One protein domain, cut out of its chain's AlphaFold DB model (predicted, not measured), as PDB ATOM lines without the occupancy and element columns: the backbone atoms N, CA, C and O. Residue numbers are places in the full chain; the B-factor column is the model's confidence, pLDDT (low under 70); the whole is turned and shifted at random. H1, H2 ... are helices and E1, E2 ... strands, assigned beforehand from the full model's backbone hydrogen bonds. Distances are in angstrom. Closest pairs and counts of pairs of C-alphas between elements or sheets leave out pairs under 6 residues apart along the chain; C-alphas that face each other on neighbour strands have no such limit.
ATOM      1  N   LEU A  20     190.886 329.834 186.417       60.19
ATOM      2  CA  LEU A  20     190.537 328.585 185.740       60.19
ATOM      3  C   LEU A  20     190.417 327.478 186.784       60.19
ATOM      4  O   LEU A  20     191.399 327.165 187.468       60.19
ATOM      5  N   SER A  21     189.244 326.861 186.854       65.50
ATOM      6  CA  SER A  21     188.961 325.733 187.738       65.50
ATOM      7  C   SER A  21     188.299 324.616 186.927       65.50
ATOM      8  O   SER A  21     187.490 324.896 186.045       65.50
ATOM      9  N   TYR A  22     188.668 323.359 187.179       63.81
ATOM     10  CA  TYR A  22     188.188 322.217 186.401       63.81
ATOM     11  C   TYR A  22     187.917 320.998 187.280       63.81
ATOM     12  O   TYR A  22     188.399 320.894 188.407       63.81
ATOM     13  N   THR A  23     187.124 320.074 186.755       62.72
ATOM     14  CA  THR A  23     186.868 318.756 187.329       62.72
ATOM     15  C   THR A  23     186.766 317.742 186.201       62.72
ATOM     16  O   THR A  23     186.170 318.011 185.156       62.72
ATOM     17  N   VAL A  24     187.351 316.569 186.427       62.16
ATOM     18  CA  VAL A  24     187.208 315.409 185.552       62.16
ATOM     19  C   VAL A  24     186.200 314.478 186.212       62.16
ATOM     20  O   VAL A  24     186.485 313.846 187.226       62.16
ATOM     21  N   THR A  25     184.994 314.424 185.659       63.44
ATOM     22  CA  THR A  25     184.068 313.325 185.953       63.44
ATOM     23  C   THR A  25     184.457 312.172 185.042       63.44
ATOM     24  O   THR A  25     184.977 312.419 183.960       63.44
ATOM     25  N   GLY A  26     184.246 310.915 185.432       58.28
ATOM     26  CA  GLY A  26     184.776 309.760 184.688       58.28
ATOM     27  C   GLY A  26     184.390 309.640 183.205       58.28
ATOM     28  O   GLY A  26     184.855 308.708 182.566       58.28
ATOM     29  N   VAL A  27     183.584 310.560 182.666       67.25
ATOM     30  CA  VAL A  27     183.242 310.708 181.250       67.25
ATOM     31  C   VAL A  27     183.408 312.137 180.718       67.25
ATOM     32  O   VAL A  27     183.737 312.269 179.549       67.25
ATOM     33  N   ASP A  28     183.309 313.203 181.518       72.88
ATOM     34  CA  ASP A  28     183.362 314.587 181.013       72.88
ATOM     35  C   ASP A  28     184.434 315.428 181.724       72.88
ATOM     36  O   ASP A  28     184.599 315.354 182.946       72.88
ATOM     37  N   ILE A  29     185.128 316.284 180.966       75.06
ATOM     38  CA  ILE A  29     185.971 317.349 181.524       75.06
ATOM     39  C   ILE A  29     185.139 318.622 181.563       75.06
ATOM     40  O   ILE A  29     184.756 319.148 180.520       75.06
ATOM     41  N   ILE A  30     184.898 319.139 182.762       78.69
ATOM     42  CA  ILE A  30     184.161 320.384 182.962       78.69
ATOM     43  C   ILE A  30     185.131 321.417 183.510       78.69
ATOM     44  O   ILE A  30     185.816 321.166 184.501       78.69
ATOM     45  N   TYR A  31     185.199 322.581 182.877       77.31
ATOM     46  CA  TYR A  31     186.022 323.678 183.359       77.31
ATOM     47  C   TYR A  31     185.319 325.015 183.204       77.31
ATOM     48  O   TYR A  31     184.541 325.241 182.283       77.31
ATOM     49  N   SER A  32     185.619 325.918 184.125       79.62
ATOM     50  CA  SER A  32     185.102 327.275 184.120       79.62
ATOM     51  C   SER A  32     186.252 328.269 184.096       79.62
ATOM     52  O   SER A  32     187.287 328.050 184.736       79.62
ATOM     53  N   GLN A  33     186.067 329.338 183.323       77.25
ATOM     54  CA  GLN A  33     186.999 330.451 183.213       77.25
ATOM     55  C   GLN A  33     186.301 331.755 183.563       77.25
ATOM     56  O   GLN A  33     185.153 331.978 183.184       77.25
ATOM     57  N   TYR A  34     187.020 332.624 184.257       74.25
ATOM     58  CA  TYR A  34     186.603 333.995 184.496       74.25
ATOM     59  C   TYR A  34     187.742 334.926 184.086       74.25
ATOM     60  O   TYR A  34     188.842 334.836 184.640       74.25
ATOM     61  N   ASN A  35     187.482 335.784 183.100       73.88
ATOM     62  CA  ASN A  35     188.196 337.054 182.956       73.88
ATOM     63  C   ASN A  35     187.321 338.110 183.637       73.88
ATOM     64  O   ASN A  35     186.113 337.921 183.660       73.88
ATOM     65  N   ASP A  36     187.875 339.182 184.196       70.81
ATOM     66  CA  ASP A  36     187.192 340.141 185.092       70.81
ATOM     67  C   ASP A  36     185.753 340.571 184.734       70.81
ATOM     68  O   ASP A  36     185.025 341.041 185.606       70.81
ATOM     69  N   THR A  37     185.333 340.424 183.477       72.62
ATOM     70  CA  THR A  37     184.005 340.796 182.972       72.62
ATOM     71  C   THR A  37     183.206 339.645 182.362       72.62
ATOM     72  O   THR A  37     182.026 339.822 182.062       72.62
ATOM     73  N   THR A  38     183.819 338.486 182.125       78.25
ATOM     74  CA  THR A  38     183.209 337.394 181.370       78.25
ATOM     75  C   THR A  38     183.432 336.066 182.063       78.25
ATOM     76  O   THR A  38     184.562 335.624 182.279       78.25
ATOM     77  N   TRP A  39     182.321 335.396 182.347       84.19
ATOM     78  CA  TRP A  39     182.324 334.029 182.829       84.19
ATOM     79  C   TRP A  39     182.034 333.055 181.700       84.19
ATOM     80  O   TRP A  39     181.154 333.266 180.860       84.19
ATOM     81  N   HIS A  40     182.776 331.965 181.728       83.94
ATOM     82  CA  HIS A  40     182.720 330.900 180.760       83.94
ATOM     83  C   HIS A  40     182.581 329.568 181.488       83.94
ATOM     84  O   HIS A  40     183.265 329.308 182.485       83.94
ATOM     85  N   LEU A  41     181.741 328.697 180.945       85.12
ATOM     86  CA  LEU A  41     181.681 327.294 181.326       85.12
ATOM     87  C   LEU A  41     181.825 326.454 180.074       85.12
ATOM     88  O   LEU A  41     181.185 326.714 179.060       85.12
ATOM     89  N   HIS A  42     182.668 325.445 180.177       84.44
ATOM     90  CA  HIS A  42     183.042 324.576 179.088       84.44
ATOM     91  C   HIS A  42     182.925 323.128 179.544       84.44
ATOM     92  O   HIS A  42     183.338 322.776 180.653       84.44
ATOM     93  N   ILE A  43     182.375 322.288 178.677       83.56
ATOM     94  CA  ILE A  43     182.170 320.868 178.928       83.56
ATOM     95  C   ILE A  43     182.662 320.103 177.708       83.56
ATOM     96  O   ILE A  43     182.104 320.227 176.618       83.56
ATOM     97  N   LEU A  44     183.707 319.306 177.902       80.75
ATOM     98  CA  LEU A  44     184.216 318.369 176.912       80.75
ATOM     99  C   LEU A  44     183.740 316.963 177.268       80.75
ATOM    100  O   LEU A  44     184.207 316.368 178.244       80.75
ATOM    101  N   SER A  45     182.826 316.440 176.460       77.38
ATOM    102  CA  SER A  45     182.180 315.159 176.713       77.38
ATOM    103  C   SER A  45     182.978 313.954 176.191       77.38
ATOM    104  O   SER A  45     183.934 314.099 175.428       77.38
ATOM    105  N   ASP A  46     182.641 312.739 176.625       68.69
ATOM    106  CA  ASP A  46     183.199 311.474 176.111       68.69
ATOM    107  C   ASP A  46     182.887 311.192 174.642       68.69
ATOM    108  O   ASP A  46     183.685 310.545 173.967       68.69
ATOM    109  N   GLN A  47     181.805 311.755 174.113       68.25
ATOM    110  CA  GLN A  47     181.436 311.654 172.700       68.25
ATOM    111  C   GLN A  47     182.176 312.655 171.796       68.25
ATOM    112  O   GLN A  47     181.684 312.965 170.713       68.25
ATOM    113  N   ASN A  48     183.309 313.216 172.243       68.56
ATOM    114  CA  ASN A  48     184.013 314.329 171.585       68.56
ATOM    115  C   ASN A  48     183.133 315.567 171.337       68.56
ATOM    116  O   ASN A  48     183.467 316.427 170.530       68.56
ATOM    117  N   LYS A  49     182.012 315.697 172.051       78.19
ATOM    118  CA  LYS A  49     181.154 316.877 171.950       78.19
ATOM    119  C   LYS A  49     181.663 317.963 172.876       78.19
ATOM    120  O   LYS A  49     181.964 317.701 174.042       78.19
ATOM    121  N   TYR A  50     181.699 319.180 172.358       81.81
ATOM    122  CA  TYR A  50     182.040 320.357 173.131       81.81
ATOM    123  C   TYR A  50     180.810 321.228 173.341       81.81
ATOM    124  O   TYR A  50     180.140 321.642 172.386       81.81
ATOM    125  N   TYR A  51     180.541 321.516 174.608       84.50
ATOM    126  CA  TYR A  51     179.490 322.422 175.024       84.50
ATOM    127  C   TYR A  51     180.068 323.610 175.770       84.50
ATOM    128  O   TYR A  51     181.064 323.496 176.488       84.50
ATOM    129  N   TYR A  52     179.421 324.755 175.611       86.50
ATOM    130  CA  TYR A  52     179.921 326.001 176.147       86.50
ATOM    131  C   TYR A  52     178.806 326.991 176.444       86.50
ATOM    132  O   TYR A  52     177.793 327.022 175.758       86.50
ATOM    133  N   VAL A  53     179.023 327.849 177.429       86.38
ATOM    134  CA  VAL A  53     178.228 329.059 177.609       86.38
ATOM    135  C   VAL A  53     179.133 330.227 177.972       86.38
ATOM    136  O   VAL A  53     180.139 330.064 178.668       86.38
ATOM    137  N   GLN A  54     178.750 331.409 177.496       86.12
ATOM    138  CA  GLN A  54     179.384 332.675 177.826       86.12
ATOM    139  C   GLN A  54     178.376 333.620 178.443       86.12
ATOM    140  O   GLN A  54     177.381 333.949 177.799       86.12
ATOM    141  N   TYR A  55     178.695 334.146 179.616       84.75
ATOM    142  CA  TYR A  55     177.973 335.270 180.191       84.75
ATOM    143  C   TYR A  55     178.898 336.476 180.265       84.75
ATOM    144  O   TYR A  55     179.882 336.486 181.004       84.75
ATOM    145  N   GLN A  56     178.587 337.472 179.432       76.44
ATOM    146  CA  GLN A  56     179.275 338.756 179.395       76.44
ATOM    147  C   GLN A  56     178.597 339.735 180.355       76.44
ATOM    148  O   GLN A  56     177.382 339.947 180.289       76.44
ATOM    149  N   GLY A  57     179.403 340.373 181.196       65.38
ATOM    150  CA  GLY A  57     178.956 341.349 182.176       65.38
ATOM    151  C   GLY A  57     178.363 340.724 183.440       65.38
ATOM    152  O   GLY A  57     177.927 339.573 183.469       65.38
ATOM    153  N   GLU A  58     178.322 341.532 184.498       64.19
ATOM    154  CA  GLU A  58     177.923 341.102 185.843       64.19
ATOM    155  C   GLU A  58     176.478 340.577 185.868       64.19
ATOM    156  O   GLU A  58     176.203 339.543 186.457       64.19
ATOM    157  N   THR A  59     175.560 341.178 185.109       74.06
ATOM    158  CA  THR A  59     174.111 340.932 185.265       74.06
ATOM    159  C   THR A  59     173.615 339.500 185.021       74.06
ATOM    160  O   THR A  59     172.606 339.104 185.607       74.06
ATOM    161  N   GLN A  60     174.240 338.718 184.134       79.94
ATOM    162  CA  GLN A  60     173.796 337.342 183.853       79.94
ATOM    163  C   GLN A  60     174.406 336.348 184.843       79.94
ATOM    164  O   GLN A  60     173.699 335.489 185.371       79.94
ATOM    165  N   LEU A  61     175.693 336.513 185.149       82.56
ATOM    166  CA  LEU A  61     176.377 335.720 186.161       82.56
ATOM    167  C   LEU A  61     175.824 336.006 187.563       82.56
ATOM    168  O   LEU A  61     175.554 335.070 188.306       82.56
ATOM    169  N   GLU A  62     175.569 337.270 187.899       83.25
ATOM    170  CA  GLU A  62     174.936 337.673 189.156       83.25
ATOM    171  C   GLU A  62     173.584 336.991 189.338       83.25
ATOM    172  O   GLU A  62     173.299 336.488 190.418       83.25
ATOM    173  N   LYS A  63     172.760 336.891 188.287       85.38
ATOM    174  CA  LYS A  63     171.493 336.150 188.374       85.38
ATOM    175  C   LYS A  63     171.719 334.690 188.749       85.38
ATOM    176  O   LYS A  63     171.026 334.198 189.633       85.38
ATOM    177  N   LEU A  64     172.695 334.011 188.136       85.19
ATOM    178  CA  LEU A  64     173.051 332.648 188.543       85.19
ATOM    179  C   LEU A  64     173.517 332.592 190.002       85.19
ATOM    180  O   LEU A  64     173.087 331.725 190.759       85.19
ATOM    181  N   MET A  65     174.364 333.539 190.405       86.94
ATOM    182  CA  MET A  65     174.881 333.637 191.767       86.94
ATOM    183  C   MET A  65     173.765 333.830 192.797       86.94
ATOM    184  O   MET A  65     173.860 333.266 193.885       86.94
ATOM    185  N   GLN A  66     172.714 334.580 192.454       87.12
ATOM    186  CA  GLN A  66     171.545 334.823 193.306       87.12
ATOM    187  C   GLN A  66     170.562 333.642 193.352       87.12
ATOM    188  O   GLN A  66     169.812 333.527 194.314       87.12
ATOM    189  N   MET A  67     170.553 332.757 192.346       85.94
ATOM    190  CA  MET A  67     169.719 331.539 192.347       85.94
ATOM    191  C   MET A  67     170.277 330.419 193.239       85.94
ATOM    192  O   MET A  67     169.575 329.461 193.570       85.94
ATOM    193  N   ARG A  68     171.550 330.516 193.628       83.44
ATOM    194  CA  ARG A  68     172.155 329.629 194.622       83.44
ATOM    195  C   ARG A  68     171.638 329.985 196.016       83.44
ATOM    196  O   ARG A  68     171.533 331.159 196.353       83.44
ATOM    197  N   GLU A  69     171.427 328.981 196.861       81.44
ATOM    198  CA  GLU A  69     171.174 329.184 198.288       81.44
ATOM    199  C   GLU A  69     172.301 328.579 199.147       81.44
ATOM    200  O   GLU A  69     172.512 327.366 199.120       81.44
ATOM    201  N   PRO A  70     173.034 329.392 199.931       83.81
ATOM    202  CA  PRO A  70     172.991 330.855 199.959       83.81
ATOM    203  C   PRO A  70     173.579 331.477 198.675       83.81
ATOM    204  O   PRO A  70     174.453 330.855 198.049       83.81
ATOM    205  N   PRO A  71     173.178 332.714 198.316       87.06
ATOM    206  CA  PRO A  71     173.733 333.415 197.164       87.06
ATOM    207  C   PRO A  71     175.261 333.420 197.179       87.06
ATOM    208  O   PRO A  71     175.893 333.555 198.232       87.06
ATOM    209  N   ALA A  72     175.880 333.223 196.018       85.81
ATOM    210  CA  ALA A  72     177.333 333.285 195.917       85.81
ATOM    211  C   ALA A  72     177.819 334.727 196.112       85.81
ATOM    212  O   ALA A  72     177.294 335.655 195.500       85.81
ATOM    213  N   ALA A  73     178.836 334.910 196.957       84.31
ATOM    214  CA  ALA A  73     179.386 336.228 197.274       84.31
ATOM    215  C   ALA A  73     180.304 336.771 196.165       84.31
ATOM    216  O   ALA A  73     180.553 337.971 196.097       84.31
ATOM    217  N   SER A  74     180.813 335.887 195.305       81.62
ATOM    218  CA  SER A  74     181.691 336.229 194.188       81.62
ATOM    219  C   SER A  74     181.574 335.200 193.049       81.62
ATOM    220  O   SER A  74     181.173 334.054 193.301       81.62
ATOM    221  N   PRO A  75     181.982 335.554 191.814       78.69
ATOM    222  CA  PRO A  75     182.143 334.605 190.705       78.69
ATOM    223  C   PRO A  75     182.986 333.376 191.070       78.69
ATOM    224  O   PRO A  75     182.721 332.255 190.631       78.69
ATOM    225  N   ASN A  76     183.983 333.574 191.932       75.00
ATOM    226  CA  ASN A  76     184.903 332.529 192.369       75.00
ATOM    227  C   ASN A  76     184.230 331.548 193.323       75.00
ATOM    228  O   ASN A  76     184.423 330.338 193.198       75.00
ATOM    229  N   ASP A  77     183.413 332.054 194.246       80.62
ATOM    230  CA  ASP A  77     182.636 331.209 195.153       80.62
ATOM    231  C   ASP A  77     181.570 330.421 194.398       80.62
ATOM    232  O   ASP A  77     181.361 329.244 194.690       80.62
ATOM    233  N   PHE A  78     180.951 331.039 193.390       83.69
ATOM    234  CA  PHE A  78     180.020 330.353 192.500       83.69
ATOM    235  C   PHE A  78     180.711 329.235 191.717       83.69
ATOM    236  O   PHE A  78     180.241 328.101 191.715       83.69
ATOM    237  N   THR A  79     181.866 329.526 191.118       78.00
ATOM    238  CA  THR A  79     182.648 328.544 190.355       78.00
ATOM    239  C   THR A  79     183.102 327.379 191.234       78.00
ATOM    240  O   THR A  79     182.985 326.222 190.832       78.00
ATOM    241  N   ARG A  80     183.573 327.658 192.457       76.44
ATOM    242  CA  ARG A  80     183.956 326.617 193.421       76.44
ATOM    243  C   ARG A  80     182.768 325.721 193.765       76.44
ATOM    244  O   ARG A  80     182.879 324.505 193.656       76.44
ATOM    245  N   TRP A  81     181.629 326.317 194.112       84.25
ATOM    246  CA  TRP A  81     180.405 325.577 194.421       84.25
ATOM    247  C   TRP A  81     179.918 324.727 193.238       84.25
ATOM    248  O   TRP A  81     179.493 323.588 193.433       84.25
ATOM    249  N   LEU A  82     180.003 325.253 192.014       82.12
ATOM    250  CA  LEU A  82     179.603 324.541 190.803       82.12
ATOM    251  C   LEU A  82     180.457 323.281 190.603       82.12
ATOM    252  O   LEU A  82     179.914 322.196 190.405       82.12
ATOM    253  N   LEU A  83     181.780 323.399 190.740       76.62
ATOM    254  CA  LEU A  83     182.703 322.264 190.637       76.62
ATOM    255  C   LEU A  83     182.541 321.257 191.776       76.62
ATOM    256  O   LEU A  83     182.501 320.056 191.527       76.62
ATOM    257  N   GLU A  84     182.372 321.714 193.014       77.81
ATOM    258  CA  GLU A  84     182.079 320.823 194.142       77.81
ATOM    259  C   GLU A  84     180.777 320.046 193.920       77.81
ATOM    260  O   GLU A  84     180.700 318.854 194.218       77.81
ATOM    261  N   SER A  85     179.760 320.694 193.353       78.88
ATOM    262  CA  SER A  85     178.485 320.048 193.039       78.88
ATOM    263  C   SER A  85     178.627 318.992 191.945       78.88
ATOM    264  O   SER A  85     177.985 317.946 192.039       78.88
ATOM    265  N   ILE A  86     179.519 319.209 190.975       75.88
ATOM    266  CA  ILE A  86     179.894 318.205 189.973       75.88
ATOM    267  C   ILE A  86     180.575 317.001 190.634       75.88
ATOM    268  O   ILE A  86     180.154 315.866 190.416       75.88
ATOM    269  N   ILE A  87     181.582 317.232 191.482       71.19
ATOM    270  CA  ILE A  87     182.316 316.163 192.190       71.19
ATOM    271  C   ILE A  87     181.366 315.325 193.055       71.19
ATOM    272  O   ILE A  87     181.503 314.108 193.149       71.19
ATOM    273  N   GLN A  88     180.368 315.967 193.661       76.94
ATOM    274  CA  GLN A  88     179.356 315.309 194.487       76.94
ATOM    275  C   GLN A  88     178.262 314.594 193.674       76.94
ATOM    276  O   GLN A  88     177.317 314.071 194.264       76.94
ATOM    277  N   GLY A  89     178.351 314.576 192.339       73.50
ATOM    278  CA  GLY A  89     177.373 313.923 191.467       73.50
ATOM    279  C   GLY A  89     176.017 314.630 191.425       73.50
ATOM    280  O   GLY A  89     175.004 314.000 191.135       73.50
ATOM    281  N   ARG A  90     175.977 315.931 191.735       80.25
ATOM    282  CA  ARG A  90     174.750 316.746 191.764       80.25
ATOM    283  C   ARG A  90     174.543 317.579 190.499       80.25
ATOM    284  O   ARG A  90     173.719 318.492 190.480       80.25
ATOM    285  N   SER A  91     175.306 317.286 189.454       80.94
ATOM    286  CA  SER A  91     175.191 317.935 188.155       80.94
ATOM    287  C   SER A  91     174.835 316.937 187.065       80.94
ATOM    288  O   SER A  91     175.329 315.811 187.089       80.94
ATOM    289  N   ALA A  92     174.077 317.375 186.068       77.94
ATOM    290  CA  ALA A  92     173.813 316.598 184.866       77.94
ATOM    291  C   ALA A  92     173.818 317.491 183.625       77.94
ATOM    292  O   ALA A  92     173.271 318.595 183.637       77.94
ATOM    293  N   VAL A  93     174.406 316.994 182.540       75.56
ATOM    294  CA  VAL A  93     174.253 317.569 181.201       75.56
ATOM    295  C   VAL A  93     173.121 316.812 180.518       75.56
ATOM    296  O   VAL A  93     173.177 315.594 180.389       75.56
ATOM    297  N   SER A  94     172.073 317.522 180.118       72.06
ATOM    298  CA  SER A  94     170.950 316.939 179.376       72.06
ATOM    299  C   SER A  94     171.226 316.889 177.871       72.06
ATOM    300  O   SER A  94     171.951 317.727 177.326       72.06
ATOM    301  N   ASP A  95     170.549 315.974 177.172       67.00
ATOM    302  CA  ASP A  95     170.565 315.883 175.704       67.00
ATOM    303  C   ASP A  95     170.072 317.173 175.022       67.00
ATOM    304  O   ASP A  95     170.446 317.478 173.888       67.00
ATOM    305  N   THR A  96     169.273 317.975 175.735       65.69
ATOM    306  CA  THR A  96     168.791 319.294 175.303       65.69
ATOM    307  C   THR A  96     169.821 320.408 175.480       65.69
ATOM    308  O   THR A  96     169.478 321.577 175.322       65.69
ATOM    309  N   ARG A  97     171.088 320.065 175.755       78.12
ATOM    310  CA  ARG A  97     172.194 321.014 175.955       78.12
ATOM    311  C   ARG A  97     171.966 321.926 177.158       78.12
ATOM    312  O   ARG A  97     172.354 323.083 177.142       78.12
ATOM    313  N   THR A  98     171.342 321.420 178.210       85.06
ATOM    314  CA  THR A  98     171.190 322.159 179.467       85.06
ATOM    315  C   THR A  98     172.078 321.515 180.510       85.06
ATOM    316  O   THR A  98     171.928 320.324 180.794       85.06
ATOM    317  N   PHE A  99     172.994 322.293 181.077       85.50
ATOM    318  CA  PHE A  99     173.723 321.901 182.269       85.50
ATOM    319  C   PHE A  99     172.879 322.230 183.490       85.50
ATOM    320  O   PHE A  99     172.486 323.372 183.702       85.50
ATOM    321  N   THR A 100     172.589 321.216 184.285       86.19
ATOM    322  CA  THR A 100     171.809 321.347 185.509       86.19
ATOM    323  C   THR A 100     172.720 321.092 186.690       86.19
ATOM    324  O   THR A 100     173.481 320.126 186.698       86.19
ATOM    325  N   VAL A 101     172.655 321.964 187.689       86.19
ATOM    326  CA  VAL A 101     173.316 321.770 188.978       86.19
ATOM    327  C   VAL A 101     172.255 321.901 190.046       86.19
ATOM    328  O   VAL A 101     171.609 322.941 190.159       86.19
ATOM    329  N   SER A 102     172.054 320.834 190.808       81.50
ATOM    330  CA  SER A 102     171.095 320.821 191.906       81.50
ATOM    331  C   SER A 102     171.822 320.911 193.241       81.50
ATOM    332  O   SER A 102     172.751 320.160 193.525       81.50
ATOM    333  N   ASP A 103     171.372 321.821 194.090       72.69
ATOM    334  CA  ASP A 103     171.651 321.811 195.516       72.69
ATOM    335  C   ASP A 103     170.437 321.269 196.285       72.69
ATOM    336  O   ASP A 103     169.408 320.911 195.714       72.69
ATOM    337  N   ARG A 104     170.547 321.202 197.611       68.44
ATOM    338  CA  ARG A 104     169.482 320.725 198.500       68.44
ATOM    339  C   ARG A 104     168.199 321.556 198.414       68.44
ATOM    340  O   ARG A 104     167.145 321.025 198.753       68.44
ATOM    341  N   SER A 105     168.284 322.823 198.011       71.88
ATOM    342  CA  SER A 105     167.146 323.750 197.985       71.88
ATOM    343  C   SER A 105     166.938 324.485 196.662       71.88
ATOM    344  O   SER A 105     165.880 325.083 196.478       71.88
ATOM    345  N   SER A 106     167.876 324.410 195.713       75.75
ATOM    346  CA  SER A 106     167.719 325.051 194.407       75.75
ATOM    347  C   SER A 106     168.302 324.221 193.270       75.75
ATOM    348  O   SER A 106     169.256 323.466 193.448       75.75
ATOM    349  N   THR A 107     167.722 324.372 192.083       85.25
ATOM    350  CA  THR A 107     168.247 323.806 190.839       85.25
ATOM    351  C   THR A 107     168.554 324.960 189.903       85.25
ATOM    352  O   THR A 107     167.692 325.795 189.633       85.25
ATOM    353  N   ILE A 108     169.795 325.013 189.430       87.88
ATOM    354  CA  ILE A 108     170.255 325.999 188.461       87.88
ATOM    355  C   ILE A 108     170.378 325.309 187.112       87.88
ATOM    356  O   ILE A 108     171.075 324.302 186.978       87.88
ATOM    357  N   GLU A 109     169.712 325.880 186.116       88.69
ATOM    358  CA  GLU A 109     169.761 325.428 184.733       88.69
ATOM    359  C   GLU A 109     170.548 326.432 183.896       88.69
ATOM    360  O   GLU A 109     170.260 327.630 183.887       88.69
ATOM    361  N   ILE A 110     171.558 325.934 183.193       88.69
ATOM    362  CA  ILE A 110     172.468 326.722 182.375       88.69
ATOM    363  C   ILE A 110     172.352 326.200 180.939       88.69
ATOM    364  O   ILE A 110     172.788 325.078 180.662       88.69
ATOM    365  N   PRO A 111     171.742 326.961 180.014       88.06
ATOM    366  CA  PRO A 111     171.702 326.581 178.610       88.06
ATOM    367  C   PRO A 111     173.114 326.619 178.022       88.06
ATOM    368  O   PRO A 111     173.845 327.591 178.197       88.06
ATOM    369  N   LEU A 112     173.479 325.554 177.320       87.31
ATOM    370  CA  LEU A 112     174.754 325.388 176.647       87.31
ATOM    371  C   LEU A 112     174.569 325.468 175.133       87.31
ATOM    372  O   LEU A 112     173.624 324.936 174.544       87.31
ATOM    373  N   GLU A 113     175.556 326.054 174.486       86.00
ATOM    374  CA  GLU A 113     175.754 326.009 173.051       86.00
ATOM    375  C   GLU A 113     176.648 324.819 172.703       86.00
ATOM    376  O   GLU A 113     177.571 324.477 173.439       86.00
ATOM    377  N   SER A 114     176.373 324.173 171.572       82.88
ATOM    378  CA  SER A 114     177.272 323.178 170.986       82.88
ATOM    379  C   SER A 114     178.004 323.847 169.839       82.88
ATOM    380  O   SER A 114     177.366 324.503 169.013       82.88
ATOM    381  N   VAL A 115     179.316 323.671 169.795       79.88
ATOM    382  CA  VAL A 115     180.161 324.162 168.705       79.88
ATOM    383  C   VAL A 115     180.856 322.990 168.027       79.88
ATOM    384  O   VAL A 115     180.966 321.909 168.607       79.88
ATOM    385  N   ASP A 116     181.264 323.197 166.778       78.56
ATOM    386  CA  ASP A 116     182.032 322.211 166.022       78.56
ATOM    387  C   ASP A 116     183.453 322.031 166.577       78.56
ATOM    388  O   ASP A 116     183.938 322.833 167.379       78.56
ATOM    389  N   ASP A 117     184.125 320.972 166.129       75.00
ATOM    390  CA  ASP A 117     185.449 320.576 166.616       75.00
ATOM    391  C   ASP A 117     186.518 321.661 166.383       75.00
ATOM    392  O   ASP A 117     187.408 321.849 167.214       75.00
ATOM    393  N   ALA A 118     186.425 322.418 165.284       73.69
ATOM    394  CA  ALA A 118     187.405 323.448 164.938       73.69
ATOM    395  C   ALA A 118     187.283 324.681 165.845       73.69
ATOM    396  O   ALA A 118     188.282 325.278 166.254       73.69
TER     397      ALA A 118
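This is residues 20 to 118 of the 195 residues of an uncharacterized protein of Lichtheimia corymbifera JMRC:FSU:9682 (UniProt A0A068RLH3). A twisted wall of five strands, E1 to E4 and E8, and a small second sheet, E5 to E7, make an open wedge: they meet where E7 runs on into E8 beside E4, and H2 packs between them on the open side, over E1 and E2. H1 covers another side of the wedge, packing on H2, on E3 and E4 and on E7. You are reading 99 residues with two named helices and eight named strands, in the order E1 E2 E3 E4 H1 H2 E5 E6 E7 E8; the class is mixed, and both sheets are antiparallel. The whole is compact, with a radius of gyration of the C-alphas of 12.7 A and spans of 34 by 29 by 23 A.

Begin at residues 20 to 24, E1, and go on through E2, 29 to 35, E3, 38 to 44, and E4, 50 to 56: they form a meander, each strand the antiparallel neighbour of the one before. Look for N 23 and O 30, 2.8 A apart, N 31 and O 42, 2.9 A, and N 43 and O 51, 2.8 A, within hydrogen-bond range. E8, residues 113 to 115, is the edge strand beside E4, with N 113 and O 52 at 2.7 A. This sheet is twisted: its C-alphas lie up to 4.2 A off its best plane. H1, residues 58 to 67, is on it; the C-alphas of Tyr 55 and Leu 61, the closest of E4 and H1, are 6.2 A apart. H2, residues 75 to 87, is on it at a height over the sheet of 8.9 A, over E1 and E2, and runs along the strands, at 1 degree to E2 on the local plane. H1 and H2, on one face, make two layers with this sheet. They touch, with residues 75 to 78 of H2 alone, at a steep tilt of 47 degrees, the same way; the closest C-alphas, of Met 65 and Phe 78, are 6.1 A apart. In both helices every O i to N i+4 pair is within hydrogen-bond range. E5, 91 to 93, E6, 98 to 102, and E7, 107 to 111, form a second meander; find N 100 and O 92 at 2.8 A, and N 99 and O 110 at 2.8 A. H2 is on this sheet too, making two layers with it; the C-alphas of Ser 85 and Val 101, the closest of H2 and E6, are 6.8 A apart. H1 is on it as well, with the closest C-alphas of H1 and E7, Met 67 and Ile 108, at 6.8 A. E3 and E6 are apart.

Find C-alpha 20 at (190.537, 328.585, 185.740), where E1 begins. E2 is 19.9 A long, E3 and E4 19.6 A each. H1 is 14.2 A long; H2 runs 18.5 A from C-alpha 75 at (182.143, 334.605, 190.705). E8 ends at C-alpha 115, (180.161, 324.162, 168.705).

The C-alphas farthest apart, of Ser 105 and Ala 118, are 38.8 A apart. The printed part has no cut and no long link. Mean pLDDT of the printed part is 78.1; residues 20 to 27, 46 to 48, 57 to 58, 95 to 96 and 104 are under 70.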